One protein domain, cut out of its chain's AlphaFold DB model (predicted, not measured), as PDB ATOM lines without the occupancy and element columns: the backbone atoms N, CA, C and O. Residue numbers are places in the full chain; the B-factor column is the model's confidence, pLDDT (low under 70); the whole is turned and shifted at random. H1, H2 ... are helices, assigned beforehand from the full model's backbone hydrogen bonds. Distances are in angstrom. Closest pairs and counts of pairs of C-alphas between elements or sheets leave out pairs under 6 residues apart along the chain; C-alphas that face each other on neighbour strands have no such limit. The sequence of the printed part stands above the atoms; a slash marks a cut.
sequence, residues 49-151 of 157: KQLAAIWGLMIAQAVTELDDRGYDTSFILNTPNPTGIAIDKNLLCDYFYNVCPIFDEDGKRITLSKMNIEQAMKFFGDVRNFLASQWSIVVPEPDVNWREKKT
ATOM      1  N   LYS A  49      12.001 122.441  74.627       80.19
ATOM      2  CA  LYS A  49      13.114 123.394  74.465       80.19
ATOM      3  C   LYS A  49      13.560 123.521  73.007       80.19
ATOM      4  O   LYS A  49      13.821 124.629  72.548       80.19
ATOM      5  N   GLN A  50      13.633 122.407  72.277       80.44
ATOM      6  CA  GLN A  50      13.951 122.425  70.848       80.44
ATOM      7  C   GLN A  50      12.841 123.111  70.047       80.44
ATOM      8  O   GLN A  50      13.152 123.940  69.201       80.44
ATOM      9  N   LEU A  51      11.565 122.838  70.347       84.62
ATOM     10  CA  LEU A  51      10.434 123.508  69.692       84.62
ATOM     11  C   LEU A  51      10.459 125.026  69.913       84.62
ATOM     12  O   LEU A  51      10.317 125.782  68.957       84.62
ATOM     13  N   ALA A  52      10.721 125.479  71.142       85.56
ATOM     14  CA  ALA A  52      10.866 126.902  71.445       85.56
ATOM     15  C   ALA A  52      12.048 127.546  70.697       85.56
ATOM     16  O   ALA A  52      11.929 128.662  70.194       85.56
ATOM     17  N   ALA A  53      13.180 126.841  70.580       85.88
ATOM     18  CA  ALA A  53      14.335 127.327  69.827       85.88
ATOM     19  C   ALA A  53      14.038 127.444  68.324       85.88
ATOM     20  O   ALA A  53      14.383 128.451  67.711       85.88
ATOM     21  N   ILE A  54      13.372 126.439  67.754       85.38
ATOM     22  CA  ILE A  54      12.913 126.407  66.359       85.38
ATOM     23  C   ILE A  54      11.960 127.570  66.074       85.38
ATOM     24  O   ILE A  54      12.130 128.277  65.083       85.38
ATOM     25  N   TRP A  55      10.996 127.802  66.964       90.31
ATOM     26  CA  TRP A  55      10.069 128.922  66.844       90.31
ATOM     27  C   TRP A  55      10.797 130.268  66.890       90.31
ATOM     28  O   TRP A  55      10.666 131.077  65.973       90.31
ATOM     29  N   GLY A  56      11.628 130.493  67.913       89.94
ATOM     30  CA  GLY A  56      12.341 131.760  68.084       89.94
ATOM     31  C   GLY A  56      13.293 132.091  66.931       89.94
ATOM     32  O   GLY A  56      13.491 133.260  66.608       89.94
ATOM     33  N   LEU A  57      13.858 131.068  66.294       88.81
ATOM     34  CA  LEU A  57      14.653 131.190  65.075       88.81
ATOM     35  C   LEU A  57      13.855 131.618  63.863       88.81
ATOM     36  O   LEU A  57      14.271 132.520  63.147       88.81
ATOM     37  N   MET A  58      12.735 130.941  63.628       90.31
ATOM     38  CA  MET A  58      11.890 131.217  62.480       90.31
ATOM     39  C   MET A  58      11.374 132.655  62.537       90.31
ATOM     40  O   MET A  58      11.424 133.369  61.541       90.31
ATOM     41  N   ILE A  59      10.977 133.102  63.732       93.44
ATOM     42  CA  ILE A  59      10.565 134.485  63.977       93.44
ATOM     43  C   ILE A  59      11.722 135.456  63.770       93.44
ATOM     44  O   ILE A  59      11.536 136.483  63.132       93.44
ATOM     45  N   ALA A  60      12.921 135.140  64.267       91.38
ATOM     46  CA  ALA A  60      14.083 135.994  64.050       91.38
ATOM     47  C   ALA A  60      14.417 136.150  62.558       91.38
ATOM     48  O   ALA A  60      14.656 137.269  62.125       91.38
ATOM     49  N   GLN A  61      14.379 135.062  61.783       91.19
ATOM     50  CA  GLN A  61      14.605 135.113  60.337       91.19
ATOM     51  C   GLN A  61      13.542 135.964  59.637       91.19
ATOM     52  O   GLN A  61      13.883 136.801  58.813       91.19
ATOM     53  N   ALA A  62      12.264 135.777  59.978       92.75
ATOM     54  CA  ALA A  62      11.183 136.559  59.390       92.75
ATOM     55  C   ALA A  62      11.307 138.058  59.715       92.75
ATOM     56  O   ALA A  62      11.097 138.878  58.832       92.75
ATOM     57  N   VAL A  63      11.695 138.417  60.944       93.88
ATOM     58  CA  VAL A  63      11.966 139.816  61.320       93.88
ATOM     59  C   VAL A  63      13.108 140.399  60.488       93.88
ATOM     60  O   VAL A  63      12.943 141.480  59.941       93.88
ATOM     61  N   THR A  64      14.230 139.685  60.345       92.56
ATOM     62  CA  THR A  64      15.356 140.136  59.510       92.56
ATOM     63  C   THR A  64      14.929 140.347  58.058       92.56
ATOM     64  O   THR A  64      15.207 141.392  57.493       92.56
ATOM     65  N   GLU A  65      14.178 139.415  57.473       93.88
ATOM     66  CA  GLU A  65      13.694 139.541  56.091       93.88
ATOM     67  C   GLU A  65      12.735 140.722  55.889       93.88
ATOM     68  O   GLU A  65      12.708 141.321  54.817       93.88
ATOM     69  N   LEU A  66      11.918 141.050  56.893       93.81
ATOM     70  CA  LEU A  66      11.028 142.211  56.839       93.81
ATOM     71  C   LEU A  66      11.819 143.522  56.968       93.81
ATOM     72  O   LEU A  66      11.549 144.464  56.224       93.81
ATOM     73  N   ASP A  67      12.811 143.557  57.858       93.56
ATOM     74  CA  ASP A  67      13.705 144.703  58.064       93.56
ATOM     75  C   ASP A  67      14.570 144.982  56.821       93.56
ATOM     76  O   ASP A  67      14.597 146.109  56.332       93.56
ATOM     77  N   ASP A  68      15.162 143.945  56.218       93.75
ATOM     78  CA  ASP A  68      15.961 144.041  54.984       93.75
ATOM     79  C   ASP A  68      15.147 144.587  53.795       93.75
ATOM     80  O   ASP A  68      15.693 145.189  52.867       93.75
ATOM     81  N   ARG A  69      13.822 144.396  53.815       94.44
ATOM     82  CA  ARG A  69      12.882 144.937  52.818       94.44
ATOM     83  C   ARG A  69      12.386 146.345  53.153       94.44
ATOM     84  O   ARG A  69      11.649 146.926  52.358       94.44
ATOM     85  N   GLY A  70      12.774 146.893  54.303       93.94
ATOM     86  CA  GLY A  70      12.364 148.211  54.777       93.94
ATOM     87  C   GLY A  70      10.925 148.265  55.294       93.94
ATOM     88  O   GLY A  70      10.308 149.329  55.250       93.94
ATOM     89  N   TYR A  71      10.362 147.140  55.748       95.19
ATOM     90  CA  TYR A  71       9.018 147.114  56.321       95.19
ATOM     91  C   TYR A  71       9.019 147.467  57.809       95.19
ATOM     92  O   TYR A  71       9.762 146.907  58.613       95.19
ATOM     93  N   ASP A  72       8.105 148.360  58.182       95.44
ATOM     94  CA  ASP A  72       7.829 148.744  59.564       95.44
ATOM     95  C   ASP A  72       6.466 148.182  60.026       95.44
ATOM     96  O   ASP A  72       5.774 147.498  59.266       95.44
ATOM     97  N   THR A  73       6.051 148.439  61.273       96.06
ATOM     98  CA  THR A  73       4.795 147.876  61.809       96.06
ATOM     99  C   THR A  73       3.540 148.188  60.980       96.06
ATOM    100  O   THR A  73       2.585 147.415  61.043       96.06
ATOM    101  N   SER A  74       3.546 149.233  60.142       95.69
ATOM    102  CA  SER A  74       2.470 149.536  59.185       95.69
ATOM    103  C   SER A  74       2.175 148.388  58.228       95.69
ATOM    104  O   SER A  74       1.017 148.186  57.876       95.69
ATOM    105  N   PHE A  75       3.185 147.599  57.854       94.62
ATOM    106  CA  PHE A  75       3.017 146.446  56.973       94.62
ATOM    107  C   PHE A  75       2.159 145.355  57.627       94.62
ATOM    108  O   PHE A  75       1.282 144.776  56.993       94.62
ATOM    109  N   ILE A  76       2.378 145.107  58.923       94.38
ATOM    110  CA  ILE A  76       1.643 144.100  59.701       94.38
ATOM    111  C   ILE A  76       0.257 144.614  60.096       94.38
ATOM    112  O   ILE A  76      -0.725 143.874  60.048       94.38
ATOM    113  N   LEU A  77       0.176 145.884  60.492       93.00
ATOM    114  CA  LEU A  77      -1.057 146.529  60.948       93.00
ATOM    115  C   LEU A  77      -1.926 147.050  59.796       93.00
ATOM    116  O   LEU A  77      -3.039 147.514  60.038       93.00
ATOM    117  N   ASN A  78      -1.426 146.967  58.560       91.50
ATOM    118  CA  ASN A  78      -2.060 147.471  57.346       91.50
ATOM    119  C   ASN A  78      -2.499 148.945  57.470       91.50
ATOM    120  O   ASN A  78      -3.638 149.305  57.164       91.50
ATOM    121  N   THR A  79      -1.607 149.802  57.974       93.50
ATOM    122  CA  THR A  79      -1.878 151.240  58.115       93.50
ATOM    123  C   THR A  79      -1.467 152.003  56.855       93.50
ATOM    124  O   THR A  79      -0.470 151.653  56.227       93.50
ATOM    125  N   PRO A  80      -2.181 153.083  56.480       91.56
ATOM    126  CA  PRO A  80      -1.915 153.808  55.234       91.56
ATOM    127  C   PRO A  80      -0.582 154.565  55.237       91.56
ATOM    128  O   PRO A  80      -0.008 154.801  54.179       91.56
ATOM    129  N   ASN A  81      -0.098 154.953  56.419       93.44
ATOM    130  CA  ASN A  81       1.156 155.680  56.582       93.44
ATOM    131  C   ASN A  81       2.201 154.789  57.271       93.44
ATOM    132  O   ASN A  81       1.823 154.036  58.180       93.44
ATOM    133  N   PRO A  82       3.491 154.909  56.895       92.69
ATOM    134  CA  PRO A  82       4.592 154.279  57.612       92.69
ATOM    135  C   PRO A  82       4.607 154.715  59.075       92.69
ATOM    136  O   PRO A  82       4.392 155.888  59.391       92.69
ATOM    137  N   THR A  83       4.869 153.769  59.970       94.19
ATOM    138  CA  THR A  83       4.975 154.048  61.408       94.19
ATOM    139  C   THR A  83       6.386 154.464  61.819       94.19
ATOM    140  O   THR A  83       6.553 155.111  62.849       94.19
ATOM    141  N   GLY A  84       7.406 154.071  61.051       92.69
ATOM    142  CA  GLY A  84       8.815 154.180  61.425       92.69
ATOM    143  C   GLY A  84       9.228 153.266  62.586       92.69
ATOM    144  O   GLY A  84      10.355 153.363  63.067       92.69
ATOM    145  N   ILE A  85       8.335 152.392  63.060       94.69
ATOM    146  CA  ILE A  85       8.587 151.483  64.181       94.69
ATOM    147  C   ILE A  85       8.959 150.114  63.618       94.69
ATOM    148  O   ILE A  85       8.180 149.513  62.879       94.69
ATOM    149  N   ALA A  86      10.135 149.605  63.978       94.75
ATOM    150  CA  ALA A  86      10.588 148.291  63.537       94.75
ATOM    151  C   ALA A  86       9.639 147.171  64.001       94.75
ATOM    152  O   ALA A  86       9.086 147.213  65.104       94.75
ATOM    153  N   ILE A  87       9.477 146.144  63.167       96.19
ATOM    154  CA  ILE A  87       8.685 144.958  63.505       96.19
ATOM    155  C   ILE A  87       9.479 144.112  64.500       96.19
ATOM    156  O   ILE A  87      10.491 143.506  64.151       96.19
ATOM    157  N   ASP A  88       9.017 144.046  65.747       93.31
ATOM    158  CA  ASP A  88       9.651 143.205  66.758       93.31
ATOM    159  C   ASP A  88       9.120 141.759  66.758       93.31
ATOM    160  O   ASP A  88       8.123 141.397  66.122       93.31
ATOM    161  N   LYS A  89       9.815 140.897  67.506       93.38
ATOM    162  CA  LYS A  89       9.475 139.471  67.600       93.38
ATOM    163  C   LYS A  89       8.120 139.219  68.254       93.38
ATOM    164  O   LYS A  89       7.488 138.221  67.919       93.38
ATOM    165  N   ASN A  90       7.709 140.053  69.206       94.00
ATOM    166  CA  ASN A  90       6.484 139.841  69.971       94.00
ATOM    167  C   ASN A  90       5.268 140.157  69.104       94.00
ATOM    168  O   ASN A  90       4.387 139.308  68.985       94.00
ATOM    169  N   LEU A  91       5.288 141.302  68.413       95.06
ATOM    170  CA  LEU A  91       4.267 141.680  67.440       95.06
ATOM    171  C   LEU A  91       4.088 140.582  66.392       95.06
ATOM    172  O   LEU A  91       2.967 140.167  66.100       95.06
ATOM    173  N   LEU A  92       5.199 140.077  65.853       95.12
ATOM    174  CA  LEU A  92       5.149 139.054  64.821       95.12
ATOM    175  C   LEU A  92       4.639 137.702  65.355       95.12
ATOM    176  O   LEU A  92       3.877 137.014  64.675       95.12
ATOM    177  N   CYS A  93       5.008 137.327  66.586       94.88
ATOM    178  CA  CYS A  93       4.458 136.139  67.244       94.88
ATOM    179  C   CYS A  93       2.942 136.244  67.426       94.88
ATOM    180  O   CYS A  93       2.219 135.312  67.071       94.88
ATOM    181  N   ASP A  94       2.464 137.369  67.957       94.56
ATOM    182  CA  ASP A  94       1.040 137.600  68.191       94.56
ATOM    183  C   ASP A  94       0.263 137.601  66.877       94.56
ATOM    184  O   ASP A  94      -0.792 136.971  66.778       94.56
ATOM    185  N   TYR A  95       0.815 138.227  65.836       95.50
ATOM    186  CA  TYR A  95       0.252 138.179  64.495       95.50
ATOM    187  C   TYR A  95       0.078 136.734  64.006       95.50
ATOM    188  O   TYR A  95      -1.027 136.350  63.620       95.50
ATOM    189  N   PHE A  96       1.108 135.886  64.104       95.69
ATOM    190  CA  PHE A  96       1.003 134.489  63.666       95.69
ATOM    191  C   PHE A  96       0.038 133.642  64.491       95.69
ATOM    192  O   PHE A  96      -0.645 132.790  63.923       95.69
ATOM    193  N   TYR A  97      -0.101 133.889  65.795       94.94
ATOM    194  CA  TYR A  97      -1.157 133.242  66.579       94.94
ATOM    195  C   TYR A  97      -2.566 133.676  66.149       94.94
ATOM    196  O   TYR A  97      -3.526 132.938  66.374       94.94
ATOM    197  N   ASN A  98      -2.724 134.854  65.541       93.56
ATOM    198  CA  ASN A  98      -4.000 135.297  64.980       93.56
ATOM    199  C   ASN A  98      -4.268 134.695  63.593       93.56
ATOM    200  O   ASN A  98      -5.374 134.216  63.361       93.56
ATOM    201  N   VAL A  99      -3.283 134.696  62.687       94.12
ATOM    202  CA  VAL A  99      -3.492 134.261  61.289       94.12
ATOM    203  C   VAL A  99      -3.331 132.755  61.064       94.12
ATOM    204  O   VAL A  99      -3.887 132.217  60.110       94.12
ATOM    205  N   CYS A 100      -2.616 132.054  61.946       94.94
ATOM    206  CA  CYS A 100      -2.431 130.601  61.904       94.94
ATOM    207  C   CYS A 100      -2.830 129.955  63.247       94.94
ATOM    208  O   CYS A 100      -1.983 129.365  63.921       94.94
ATOM    209  N   PRO A 101      -4.093 130.084  63.694       94.81
ATOM    210  CA  PRO A 101      -4.490 129.621  65.015       94.81
ATOM    211  C   PRO A 101      -4.497 128.089  65.106       94.81
ATOM    212  O   PRO A 101      -4.955 127.386  64.205       94.81
ATOM    213  N   ILE A 102      -4.046 127.578  66.251       94.19
ATOM    214  CA  ILE A 102      -4.293 126.203  66.689       94.19
ATOM    215  C   ILE A 102      -5.250 126.257  67.874       94.19
ATOM    216  O   ILE A 102      -5.085 127.085  68.776       94.19
ATOM    217  N   PHE A 103      -6.229 125.361  67.864       93.69
ATOM    218  CA  PHE A 103      -7.244 125.249  68.901       93.69
ATOM    219  C   PHE A 103      -7.032 123.981  69.733       93.69
ATOM    220  O   PHE A 103      -6.529 122.975  69.222       93.69
ATOM    221  N   ASP A 104      -7.378 124.051  71.016       92.44
ATOM    222  CA  ASP A 104      -7.531 122.873  71.867       92.44
ATOM    223  C   ASP A 104      -8.873 122.166  71.613       92.44
ATOM    224  O   ASP A 104      -9.655 122.555  70.743       92.44
ATOM    225  N   GLU A 105      -9.122 121.095  72.365       90.62
ATOM    226  CA  GLU A 105     -10.353 120.300  72.276       90.62
ATOM    227  C   GLU A 105     -11.611 121.114  72.631       90.62
ATOM    228  O   GLU A 105     -12.692 120.814  72.129       90.62
ATOM    229  N   ASP A 106     -11.462 122.191  73.414       92.56
ATOM    230  CA  ASP A 106     -12.541 123.113  73.788       92.56
ATOM    231  C   ASP A 106     -12.762 124.226  72.742       92.56
ATOM    232  O   ASP A 106     -13.574 125.132  72.948       92.56
ATOM    233  N   GLY A 107     -12.013 124.215  71.634       91.31
ATOM    234  CA  GLY A 107     -12.071 125.255  70.607       91.31
ATOM    235  C   GLY A 107     -11.413 126.576  71.021       91.31
ATOM    236  O   GLY A 107     -11.612 127.598  70.362       91.31
ATOM    237  N   LYS A 108     -10.619 126.598  72.097       92.38
ATOM    238  CA  LYS A 108      -9.874 127.787  72.525       92.38
ATOM    239  C   LYS A 108      -8.528 127.831  71.830       92.38
ATOM    240  O   LYS A 108      -7.819 126.834  71.719       92.38
ATOM    241  N   ARG A 109      -8.135 129.026  71.391       93.31
ATOM    242  CA  ARG A 109      -6.806 129.228  70.818       93.31
ATOM    243  C   ARG A 109      -5.734 128.955  71.870       93.31
ATOM    244  O   ARG A 109      -5.770 129.524  72.964       93.31
ATOM    245  N   ILE A 110      -4.733 128.172  71.492       93.06
ATOM    246  CA  ILE A 110      -3.575 127.865  72.328       93.06
ATOM    247  C   ILE A 110      -2.278 128.435  71.750       93.06
ATOM    248  O   ILE A 110      -2.122 128.604  70.544       93.06
ATOM    249  N   THR A 111      -1.335 128.739  72.640       92.88
ATOM    250  CA  THR A 111       0.025 129.180  72.306       92.88
ATOM    251  C   THR A 111       1.003 128.010  72.388       92.88
ATOM    252  O   THR A 111       0.674 126.955  72.938       92.88
ATOM    253  N   LEU A 112       2.234 128.198  71.898       89.75
ATOM    254  CA  LEU A 112       3.253 127.143  71.845       89.75
ATOM    255  C   LEU A 112       3.479 126.426  73.190       89.75
ATOM    256  O   LEU A 112       3.737 125.229  73.206       89.75
ATOM    257  N   SER A 113       3.340 127.125  74.322       88.62
ATOM    258  CA  SER A 113       3.504 126.536  75.661       88.62
ATOM    259  C   SER A 113       2.456 125.476  76.017       88.62
ATOM    260  O   SER A 113       2.680 124.700  76.940       88.62
ATOM    261  N   LYS A 114       1.310 125.472  75.327       90.44
ATOM    262  CA  LYS A 114       0.201 124.528  75.529       90.44
ATOM    263  C   LYS A 114       0.064 123.510  74.391       90.44
ATOM    264  O   LYS A 114      -0.756 122.607  74.499       90.44
ATOM    265  N   MET A 115       0.836 123.653  73.314       91.31
ATOM    266  CA  MET A 115       0.788 122.739  72.175       91.31
ATOM    267  C   MET A 115       1.532 121.440  72.484       91.31
ATOM    268  O   MET A 115       2.624 121.451  73.057       91.31
ATOM    269  N   ASN A 116       0.978 120.319  72.029       88.88
ATOM    270  CA  ASN A 116       1.752 119.091  71.888       88.88
ATOM    271  C   ASN A 116       2.701 119.178  70.670       88.88
ATOM    272  O   ASN A 116       2.670 120.133  69.889       88.88
ATOM    273  N   ILE A 117       3.573 118.180  70.504       83.81
ATOM    274  CA  ILE A 117       4.603 118.191  69.452       83.81
ATOM    275  C   ILE A 117       3.981 118.247  68.048       83.81
ATOM    276  O   ILE A 117       4.485 118.966  67.188       83.81
ATOM    277  N   GLU A 118       2.895 117.514  67.808       86.06
ATOM    278  CA  GLU A 118       2.233 117.465  66.501       86.06
ATOM    279  C   GLU A 118       1.573 118.802  66.160       86.06
ATOM    280  O   GLU A 118       1.788 119.339  65.072       86.06
ATOM    281  N   GLN A 119       0.856 119.390  67.119       91.12
ATOM    282  CA  GLN A 119       0.261 120.722  67.010       91.12
ATOM    283  C   GLN A 119       1.321 121.791  66.729       91.12
ATOM    284  O   GLN A 119       1.140 122.605  65.825       91.12
ATOM    285  N   ALA A 120       2.449 121.763  67.446       90.94
ATOM    286  CA  ALA A 120       3.543 122.709  67.240       90.94
ATOM    287  C   ALA A 120       4.173 122.563  65.846       90.94
ATOM    288  O   ALA A 120       4.430 123.555  65.168       90.94
ATOM    289  N   MET A 121       4.397 121.330  65.384       87.38
ATOM    290  CA  MET A 121       4.947 121.088  64.048       87.38
ATOM    291  C   MET A 121       3.980 121.515  62.943       87.38
ATOM    292  O   MET A 121       4.425 122.115  61.963       87.38
ATOM    293  N   LYS A 122       2.674 121.266  63.116       91.25
ATOM    294  CA  LYS A 122       1.634 121.767  62.211       91.25
ATOM    295  C   LYS A 122       1.643 123.294  62.171       91.25
ATOM    296  O   LYS A 122       1.755 123.862  61.092       91.25
ATOM    297  N   PHE A 123       1.623 123.943  63.335       93.88
ATOM    298  CA  PHE A 123       1.692 125.399  63.453       93.88
ATOM    299  C   PHE A 123       2.909 125.981  62.723       93.88
ATOM    300  O   PHE A 123       2.779 126.924  61.948       93.88
ATOM    301  N   PHE A 124       4.093 125.386  62.894       92.75
ATOM    302  CA  PHE A 124       5.299 125.840  62.194       92.75
ATOM    303  C   PHE A 124       5.220 125.661  60.675       92.75
ATOM    304  O   PHE A 124       5.811 126.454  59.944       92.75
ATOM    305  N   GLY A 125       4.549 124.609  60.202       91.94
ATOM    306  CA  GLY A 125       4.279 124.402  58.780       91.94
ATOM    307  C   GLY A 125       3.324 125.458  58.226       91.94
ATOM    308  O   GLY A 125       3.623 126.073  57.207       91.94
ATOM    309  N   ASP A 126       2.229 125.727  58.940       94.38
ATOM    310  CA  ASP A 126       1.231 126.730  58.558       94.38
ATOM    311  C   ASP A 126       1.854 128.131  58.476       94.38
ATOM    312  O   ASP A 126       1.686 128.822  57.473       94.38
ATOM    313  N   VAL A 127       2.670 128.516  59.465       95.12
ATOM    314  CA  VAL A 127       3.385 129.806  59.469       95.12
ATOM    315  C   VAL A 127       4.380 129.912  58.309       95.12
ATOM    316  O   VAL A 127       4.449 130.953  57.660       95.12
ATOM    317  N   ARG A 128       5.126 128.845  57.986       93.25
ATOM    318  CA  ARG A 128       6.029 128.836  56.818       93.25
ATOM    319  C   ARG A 128       5.274 128.997  55.503       93.25
ATOM    320  O   ARG A 128       5.700 129.765  54.646       93.25
ATOM    321  N   ASN A 129       4.151 128.302  55.358       93.62
ATOM    322  CA  ASN A 129       3.308 128.408  54.172       93.62
ATOM    323  C   ASN A 129       2.696 129.808  54.049       93.62
ATOM    324  O   ASN A 129       2.641 130.361  52.951       93.62
ATOM    325  N   PHE A 130       2.284 130.409  55.167       95.00
ATOM    326  CA  PHE A 130       1.811 131.787  55.200       95.00
ATOM    327  C   PHE A 130       2.910 132.757  54.752       95.00
ATOM    328  O   PHE A 130       2.704 133.520  53.815       95.00
ATOM    329  N   LEU A 131       4.096 132.677  55.360       94.12
ATOM    330  CA  LEU A 131       5.253 133.508  55.015       94.12
ATOM    331  C   LEU A 131       5.601 133.426  53.524       94.12
ATOM    332  O   LEU A 131       5.783 134.455  52.871       94.12
ATOM    333  N   ALA A 132       5.634 132.213  52.972       93.56
ATOM    334  CA  ALA A 132       5.941 131.998  51.565       93.56
ATOM    335  C   ALA A 132       4.836 132.530  50.639       93.56
ATOM    336  O   ALA A 132       5.135 133.174  49.637       93.56
ATOM    337  N   SER A 133       3.565 132.281  50.968       94.12
ATOM    338  CA  SER A 133       2.436 132.629  50.094       94.12
ATOM    339  C   SER A 133       2.026 134.098  50.164       94.12
ATOM    340  O   SER A 133       1.714 134.678  49.130       94.12
ATOM    341  N   GLN A 134       2.022 134.699  51.354       94.12
ATOM    342  CA  GLN A 134       1.532 136.063  51.556       94.12
ATOM    343  C   GLN A 134       2.645 137.094  51.431       94.12
ATOM    344  O   GLN A 134       2.415 138.178  50.905       94.12
ATOM    345  N   TRP A 135       3.850 136.771  51.906       94.00
ATOM    346  CA  TRP A 135       4.951 137.736  51.979       94.00
ATOM    347  C   TRP A 135       6.156 137.352  51.122       94.00
ATOM    348  O   TRP A 135       7.146 138.080  51.099       94.00
ATOM    349  N   SER A 136       6.106 136.220  50.411       92.56
ATOM    350  CA  SER A 136       7.240 135.717  49.623       92.56
ATOM    351  C   SER A 136       8.533 135.635  50.449       92.56
ATOM    352  O   SER A 136       9.621 135.944  49.961       92.56
ATOM    353  N   ILE A 137       8.413 135.268  51.729       91.12
ATOM    354  CA  ILE A 137       9.536 135.031  52.639       91.12
ATOM    355  C   ILE A 137       9.691 133.522  52.803       91.12
ATOM    356  O   ILE A 137       8.778 132.835  53.260       91.12
ATOM    357  N   VAL A 138      10.862 132.995  52.447       88.62
ATOM    358  CA  VAL A 138      11.173 131.572  52.597       88.62
ATOM    359  C   VAL A 138      12.020 131.386  53.846       88.62
ATOM    360  O   VAL A 138      13.210 131.685  53.848       88.62
ATOM    361  N   VAL A 139      11.414 130.847  54.905       81.44
ATOM    362  CA  VAL A 139      12.164 130.443  56.097       81.44
ATOM    363  C   VAL A 139      12.447 128.941  56.022       81.44
ATOM    364  O   VAL A 139      11.502 128.146  56.096       81.44
ATOM    365  N   PRO A 140      13.716 128.521  55.855       75.19
ATOM    366  CA  PRO A 140      14.060 127.106  55.828       75.19
ATOM    367  C   PRO A 140      13.737 126.459  57.176       75.19
ATOM    368  O   PRO A 140      13.668 127.137  58.205       75.19
ATOM    369  N   GLU A 141      13.564 125.132  57.195       69.25
ATOM    370  CA  GLU A 141      13.484 124.441  58.480       69.25
ATOM    371  C   GLU A 141      14.746 124.746  59.283       69.25
ATOM    372  O   GLU A 141      15.851 124.508  58.786       69.25
ATOM    373  N   PRO A 142      14.609 125.285  60.504       60.94
ATOM    374  CA  PRO A 142      15.773 125.611  61.292       60.94
ATOM    375  C   PRO A 142      16.573 124.342  61.551       60.94
ATOM    376  O   PRO A 142      16.065 123.360  62.104       60.94
ATOM    377  N   ASP A 143      17.837 124.386  61.141       57.41
ATOM    378  CA  ASP A 143      18.812 123.375  61.496       57.41
ATOM    379  C   ASP A 143      18.881 123.315  63.022       57.41
ATOM    380  O   ASP A 143      19.151 124.318  63.686       57.41
ATOM    381  N   VAL A 144      18.612 122.139  63.587       54.78
ATOM    382  CA  VAL A 144      18.614 121.915  65.039       54.78
ATOM    383  C   VAL A 144      19.966 122.323  65.651       54.78
ATOM    384  O   VAL A 144      19.999 122.756  66.803       54.78
ATOM    385  N   ASN A 145      21.041 122.306  64.853       57.72
ATOM    386  CA  ASN A 145      22.412 122.617  65.259       57.72
ATOM    387  C   ASN A 145      22.887 124.021  64.828       57.72
ATOM    388  O   ASN A 145      24.077 124.324  64.888       57.72
ATOM    389  N   TRP A 146      21.999 124.925  64.395       51.12
ATOM    390  CA  TRP A 146      22.406 126.252  63.892       51.12
ATOM    391  C   TRP A 146      23.212 127.094  64.909       51.12
ATOM    392  O   TRP A 146      24.031 127.921  64.505       51.12
ATOM    393  N   ARG A 147      23.002 126.892  66.224       42.38
ATOM    394  CA  ARG A 147      23.783 127.562  67.284       42.38
ATOM    395  C   ARG A 147      25.244 127.123  67.279       42.38
ATOM    396  O   ARG A 147      26.105 127.950  67.540       42.38
ATOM    397  N   GLU A 148      25.518 125.864  66.957       50.72
ATOM    398  CA  GLU A 148      26.877 125.313  66.903       50.72
ATOM    399  C   GLU A 148      27.630 125.872  65.685       50.72
ATOM    400  O   GLU A 148      28.785 126.280  65.792       50.72
ATOM    401  N   LYS A 149      26.925 126.044  64.559       46.62
ATOM    402  CA  LYS A 149      27.481 126.609  63.317       46.62
ATOM    403  C   LYS A 149      27.868 128.091  63.410       46.62
ATOM    404  O   LYS A 149      28.762 128.528  62.687       46.62
ATOM    405  N   LYS A 150      27.216 128.891  64.269       43.56
ATOM    406  CA  LYS A 150      27.611 130.302  64.483       43.56
ATOM    407  C   LYS A 150      28.977 130.414  65.164       43.56
ATOM    408  O   LYS A 150      29.752 131.296  64.807       43.56
ATOM    409  N   THR A 151      29.283 129.506  66.085       41.75
ATOM    410  CA  THR A 151      30.555 129.485  66.816       41.75
ATOM    411  C   THR A 151      31.720 129.080  65.908       41.75
ATOM    412  O   THR A 151      32.786 129.681  65.973       41.75
TER     413      THR A 151
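Overview. This is residues 49 to 151 of the 157 residues of an uncharacterized protein of marine sediment metagenome (UniProt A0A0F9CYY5). Two long helices, H1 and H4, lie side by side, with H3 crosswise to both, short H2 near H3, and H5 apart from the other helices. The printed part has 103 residues, with five named helices, H1 to H5 in order, and no named strand: all helix. It is compact, with a radius of gyration of the C-alphas of 14.4 A, and spans 42 by 40 by 21 A.

Along the chain. Find C-alpha 49 at (13.114, 123.394, 74.465); from there H1 runs 28.5 A to residue 68. H2 is residues 73 to 77; H3, residues 89 to 99, is 15.3 A long. H4, residues 117 to 135, is 26.2 A long; H5, residues 146 to 151, ends at C-alpha 151, (30.555, 129.485, 66.816).

Arrangement. H1 and H4 touch, the same way at a shallow tilt of 8 degrees; look at their closest C-alphas, Trp 55 and Phe 124, 7.3 A apart. H1 touches H3 with residues 59 to 63 alone, about perpendicular at 80 degrees; the closest C-alphas, Ile 59 and Lys 89, are 6.3 A apart. Every O i to N i+4 pair is within hydrogen-bond range in H1 to H4, and 1 of 2 in H5.

Size, cuts and confidence. The printed part has no cut. Links H2 to H3 and H3 to H4 are long. Residues 141 to 151 have pLDDT under 70.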